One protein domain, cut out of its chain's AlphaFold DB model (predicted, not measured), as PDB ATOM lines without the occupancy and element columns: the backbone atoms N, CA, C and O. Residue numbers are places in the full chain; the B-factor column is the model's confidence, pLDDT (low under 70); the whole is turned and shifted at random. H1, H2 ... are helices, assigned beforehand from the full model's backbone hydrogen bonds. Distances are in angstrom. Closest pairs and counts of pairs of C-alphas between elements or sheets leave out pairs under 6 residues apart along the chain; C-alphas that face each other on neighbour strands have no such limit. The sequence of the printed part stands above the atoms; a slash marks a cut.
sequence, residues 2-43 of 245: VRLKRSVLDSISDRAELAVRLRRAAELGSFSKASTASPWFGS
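AT A GLANCE: This is residues 2 to 43 of the 245 residues of a protein of Arthrobacter deserti (UniProt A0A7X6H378). One helix, H2, makes the long bar of an open bracket, with the short helix H1 set off to the side of the bar near its first end, where residues 11 to 14 fold back from H1 to H2, and the short helix H3 past the bar's last end. From H1, residues 2 to 5 reach back along the open side of the bracket, and no two helices touch. The printed part has 42 residues, 23 of them in the named helices H1, H2 and H3 in chain order, with no named strand, and the class is all helix. The whole is loose, with a radius of gyration of the C-alphas of 12.1 A, and elongated, spanning 32 by 20 by 17 A.

IN THESE COORDINATES: H1 holds residues 6 to 10, and its first C-alpha, that of Arg 6, is at (161.663, 222.777, 366.338). H2 holds residues 15 to 27 and measures 18.2 A from first to last C-alpha, beginning at (168.608, 232.853, 371.441). H3 holds residues 33 to 37 and ends with C-alpha 37 at (178.288, 223.635, 346.098).

HOW THE PARTS SIT: A tight link, residues 11 to 14, joins H1 to H2. These two helices are only just apart, their closest C-alphas being 8.4 A from each other. Another tight link, residues 28 to 32, joins H2 to H3, which are also apart. H1 and H3 are apart. In H1, H2 and H3 every O i to N i+4 pair is within hydrogen-bond range.

THE WHOLE: The two C-alphas farthest apart are those of Ser 13 and Pro 39, at 32.3 A. The C-alphas of Val 2 and Ser 43, the first and last printed, are 18.6 A apart. Residues 3 to 21, 23 to 29 and 33 to 40 stand free. The printed part has no cut and no long link. The mean pLDDT of the printed part is 81.9, and no printed residue is under 70.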
ATOM      1  N   VAL A   2     166.539 228.865 354.771       70.00
ATOM      2  CA  VAL A   2     167.001 227.848 355.735       70.00
ATOM      3  C   VAL A   2     165.885 227.585 356.743       70.00
ATOM      4  O   VAL A   2     165.304 228.532 357.267       70.00
ATOM      5  N   ARG A   3     165.552 226.313 356.984       80.75
ATOM      6  CA  ARG A   3     164.521 225.903 357.949       80.75
ATOM      7  C   ARG A   3     165.174 225.120 359.083       80.75
ATOM      8  O   ARG A   3     165.804 224.095 358.832       80.75
ATOM      9  N   LEU A   4     165.016 225.596 360.314       79.69
ATOM     10  CA  LEU A   4     165.493 224.913 361.516       79.69
ATOM     11  C   LEU A   4     164.372 224.035 362.085       79.69
ATOM     12  O   LEU A   4     163.205 224.425 362.083       79.69
ATOM     13  N   LYS A   5     164.720 222.834 362.553       83.00
ATOM     14  CA  LYS A   5     163.763 221.942 363.222       83.00
ATOM     15  C   LYS A   5     163.419 222.495 364.606       83.00
ATOM     16  O   LYS A   5     164.294 223.004 365.298       83.00
ATOM     17  N   ARG A   6     162.165 222.320 365.030       82.12
ATOM     18  CA  ARG A   6     161.663 222.777 366.338       82.12
ATOM     19  C   ARG A   6     162.502 222.255 367.510       82.12
ATOM     20  O   ARG A   6     162.925 223.042 368.340       82.12
ATOM     21  N   SER A   7     162.871 220.975 367.484       82.69
ATOM     22  CA  SER A   7     163.730 220.358 368.506       82.69
ATOM     23  C   SER A   7     165.104 221.023 368.656       82.69
ATOM     24  O   SER A   7     165.658 221.030 369.745       82.69
ATOM     25  N   VAL A   8     165.651 221.594 367.576       80.69
ATOM     26  CA  VAL A   8     166.930 222.324 367.600       80.69
ATOM     27  C   VAL A   8     166.744 223.721 368.191       80.69
ATOM     28  O   VAL A   8     167.633 224.219 368.864       80.69
ATOM     29  N   LEU A   9     165.592 224.358 367.964       78.50
ATOM     30  CA  LEU A   9     165.265 225.657 368.561       78.50
ATOM     31  C   LEU A   9     164.974 225.550 370.064       78.50
ATOM     32  O   LEU A   9     165.241 226.495 370.808       78.50
ATOM     33  N   ASP A  10     164.442 224.409 370.498       81.62
ATOM     34  CA  ASP A  10     164.112 224.138 371.900       81.62
ATOM     35  C   ASP A  10     165.358 223.797 372.738       81.62
ATOM     36  O   ASP A  10     165.370 224.044 373.939       81.62
ATOM     37  N   SER A  11     166.439 223.306 372.120       79.50
ATOM     38  CA  SER A  11     167.704 222.994 372.805       79.50
ATOM     39  C   SER A  11     168.644 224.194 373.004       79.50
ATOM     40  O   SER A  11     169.758 224.014 373.489       79.50
ATOM     41  N   ILE A  12     168.257 225.403 372.582       80.25
ATOM     42  CA  ILE A  12     169.125 226.593 372.600       80.25
ATOM     43  C   ILE A  12     168.749 227.492 373.778       80.25
ATOM     44  O   ILE A  12     167.661 228.069 373.802       80.25
ATOM     45  N   SER A  13     169.674 227.631 374.728       74.69
ATOM     46  CA  SER A  13     169.519 228.428 375.951       74.69
ATOM     47  C   SER A  13     169.668 229.939 375.726       74.69
ATOM     48  O   SER A  13     168.921 230.702 376.331       74.69
ATOM     49  N   ASP A  14     170.556 230.380 374.826       81.25
ATOM     50  CA  ASP A  14     170.722 231.798 374.464       81.25
ATOM     51  C   ASP A  14     170.357 232.050 372.993       81.25
ATOM     52  O   ASP A  14     171.116 231.778 372.057       81.25
ATOM     53  N   ARG A  15     169.144 232.567 372.779       79.94
ATOM     54  CA  ARG A  15     168.608 232.853 371.441       79.94
ATOM     55  C   ARG A  15     169.153 234.151 370.845       79.94
ATOM     56  O   ARG A  15     169.215 234.255 369.620       79.94
ATOM     57  N   ALA A  16     169.521 235.129 371.673       83.62
ATOM     58  CA  ALA A  16     169.952 236.443 371.203       83.62
ATOM     59  C   ALA A  16     171.367 236.368 370.623       83.62
ATOM     60  O   ALA A  16     171.599 236.806 369.494       83.62
ATOM     61  N   GLU A  17     172.289 235.726 371.343       81.56
ATOM     62  CA  GLU A  17     173.659 235.534 370.871       81.56
ATOM     63  C   GLU A  17     173.700 234.674 369.596       81.56
ATOM     64  O   GLU A  17     174.381 234.999 368.616       81.56
ATOM     65  N   LEU A  18     172.907 233.598 369.562       84.12
ATOM     66  CA  LEU A  18     172.789 232.736 368.390       84.12
ATOM     67  C   LEU A  18     172.241 233.494 367.172       84.12
ATOM     68  O   LEU A  18     172.758 233.325 366.068       84.12
ATOM     69  N   ALA A  19     171.227 234.345 367.352       85.38
ATOM     70  CA  ALA A  19     170.667 235.141 366.263       85.38
ATOM     71  C   ALA A  19     171.711 236.086 365.645       85.38
ATOM     72  O   ALA A  19     171.786 236.190 364.420       85.38
ATOM     73  N   VAL A  20     172.560 236.714 366.469       88.00
ATOM     74  CA  VAL A  20     173.672 237.555 365.995       88.00
ATOM     75  C   VAL A  20     174.675 236.727 365.189       88.00
ATOM     76  O   VAL A  20     175.051 237.119 364.082       88.00
ATOM     77  N   ARG A  21     175.068 235.546 365.686       85.44
ATOM     78  CA  ARG A  21     175.991 234.642 364.976       85.44
ATOM     79  C   ARG A  21     175.411 234.145 363.646       85.44
ATOM     80  O   ARG A  21     176.118 234.129 362.643       85.44
ATOM     81  N   LEU A  22     174.126 233.788 363.613       85.88
ATOM     82  CA  LEU A  22     173.433 233.351 362.396       85.88
ATOM     83  C   LEU A  22     173.280 234.482 361.379       85.88
ATOM     84  O   LEU A  22     173.453 234.242 360.186       85.88
ATOM     85  N   ARG A  23     172.991 235.710 361.828       87.44
ATOM     86  CA  ARG A  23     172.941 236.883 360.946       87.44
ATOM     87  C   ARG A  23     174.308 237.146 360.322       87.44
ATOM     88  O   ARG A  23     174.396 237.259 359.105       87.44
ATOM     89  N   ARG A  24     175.375 237.109 361.123       85.38
ATOM     90  CA  ARG A  24     176.749 237.247 360.626       85.38
ATOM     91  C   ARG A  24     177.128 236.141 359.635       85.38
ATOM     92  O   ARG A  24     177.733 236.417 358.609       85.38
ATOM     93  N   ALA A  25     176.737 234.892 359.893       84.06
ATOM     94  CA  ALA A  25     176.937 233.791 358.945       84.06
ATOM     95  C   ALA A  25     176.137 233.985 357.640       84.06
ATOM     96  O   ALA A  25     176.611 233.646 356.558       84.06
ATOM     97  N   ALA A  26     174.932 234.558 357.719       83.69
ATOM     98  CA  ALA A  26     174.139 234.898 356.542       83.69
ATOM     99  C   ALA A  26     174.785 236.018 355.710       83.69
ATOM    100  O   ALA A  26     174.835 235.893 354.489       83.69
ATOM    101  N   GLU A  27     175.317 237.058 356.359       86.62
ATOM    102  CA  GLU A  27     176.083 238.141 355.719       86.62
ATOM    103  C   GLU A  27     177.344 237.612 355.024       86.62
ATOM    104  O   GLU A  27     177.655 238.019 353.911       86.62
ATOM    105  N   LEU A  28     178.015 236.625 355.628       84.75
ATOM    106  CA  LEU A  28     179.138 235.896 355.027       84.75
ATOM    107  C   LEU A  28     178.711 234.897 353.933       84.75
ATOM    108  O   LEU A  28     179.542 234.170 353.395       84.75
ATOM    109  N   GLY A  29     177.419 234.819 353.603       82.69
ATOM    110  CA  GLY A  29     176.910 233.979 352.524       82.69
ATOM    111  C   GLY A  29     176.884 232.480 352.836       82.69
ATOM    112  O   GLY A  29     176.699 231.679 351.914       82.69
ATOM    113  N   SER A  30     177.001 232.072 354.108       79.56
ATOM    114  CA  SER A  30     177.056 230.656 354.510       79.56
ATOM    115  C   SER A  30     175.814 229.849 354.107       79.56
ATOM    116  O   SER A  30     175.898 228.632 353.956       79.56
ATOM    117  N   PHE A  31     174.673 230.512 353.885       81.00
ATOM    118  CA  PHE A  31     173.401 229.892 353.484       81.00
ATOM    119  C   PHE A  31     173.083 230.007 351.985       81.00
ATOM    120  O   PHE A  31     171.967 229.696 351.558       81.00
ATOM    121  N   SER A  32     174.032 230.488 351.184       82.00
ATOM    122  CA  SER A  32     173.888 230.560 349.731       82.00
ATOM    123  C   SER A  32     174.004 229.174 349.085       82.00
ATOM    124  O   SER A  32     174.653 228.273 349.617       82.00
ATOM    125  N   LYS A  33     173.424 228.998 347.889       79.81
ATOM    126  CA  LYS A  33     173.625 227.769 347.096       79.81
ATOM    127  C   LYS A  33     175.103 227.554 346.734       79.81
ATOM    128  O   LYS A  33     175.543 226.413 346.675       79.81
ATOM    129  N   ALA A  34     175.858 228.639 346.547       79.56
ATOM    130  CA  ALA A  34     177.296 228.596 346.288       79.56
ATOM    131  C   ALA A  34     178.079 227.999 347.470       79.56
ATOM    132  O   ALA A  34     178.976 227.190 347.260       79.56
ATOM    133  N   SER A  35     177.683 228.312 348.708       76.62
ATOM    134  CA  SER A  35     178.252 227.703 349.919       76.62
ATOM    135  C   SER A  35     178.037 226.183 349.955       76.62
ATOM    136  O   SER A  35     178.946 225.439 350.305       76.62
ATOM    137  N   THR A  36     176.865 225.699 349.524       79.44
ATOM    138  CA  THR A  36     176.560 224.255 349.470       79.44
ATOM    139  C   THR A  36     177.261 223.516 348.331       79.44
ATOM    140  O   THR A  36     177.547 222.331 348.461       79.44
ATOM    141  N   ALA A  37     177.549 224.201 347.225       82.38
ATOM    142  CA  ALA A  37     178.288 223.635 346.098       82.38
ATOM    143  C   ALA A  37     179.818 223.725 346.265       82.38
ATOM    144  O   ALA A  37     180.557 223.194 345.438       82.38
ATOM    145  N   SER A  38     180.300 224.407 347.308       82.75
ATOM    146  CA  SER A  38     181.729 224.572 347.567       82.75
ATOM    147  C   SER A  38     182.386 223.243 347.960       82.75
ATOM    148  O   SER A  38     181.805 222.494 348.750       82.75
ATOM    149  N   PRO A  39     183.633 222.971 347.527       83.69
ATOM    150  CA  PRO A  39     184.424 221.835 348.013       83.69
ATOM    151  C   PRO A  39     184.620 221.812 349.538       83.69
ATOM    152  O   PRO A  39     184.894 220.764 350.115       83.69
ATOM    153  N   TRP A  40     184.464 222.963 350.198       82.31
ATOM    154  CA  TRP A  40     184.557 223.109 351.652       82.31
ATOM    155  C   TRP A  40     183.244 222.807 352.384       82.31
ATOM    156  O   TRP A  40     183.192 222.839 353.616       82.31
ATOM    157  N   PHE A  41     182.160 222.523 351.662       82.69
ATOM    158  CA  PHE A  41     180.871 222.262 352.281       82.69
ATOM    159  C   PHE A  41     180.931 221.033 353.201       82.69
ATOM    160  O   PHE A  41     181.329 219.942 352.804       82.69
ATOM    161  N   GLY A  42     180.522 221.215 354.460       80.00
ATOM    162  CA  GLY A  42     180.562 220.158 355.474       80.00
ATOM    163  C   GLY A  42     181.923 219.963 356.153       80.00
ATOM    164  O   GLY A  42     182.056 219.044 356.967       80.00
ATOM    165  N   SER A  43     182.919 220.818 355.885       83.94
ATOM    166  CA  SER A  43     184.184 220.798 356.623       83.94
ATOM    167  C   SER A  43     183.956 221.127 358.101       83.94
ATOM    168  O   SER A  43     183.340 222.141 358.435       83.94
TER     169      SER A  43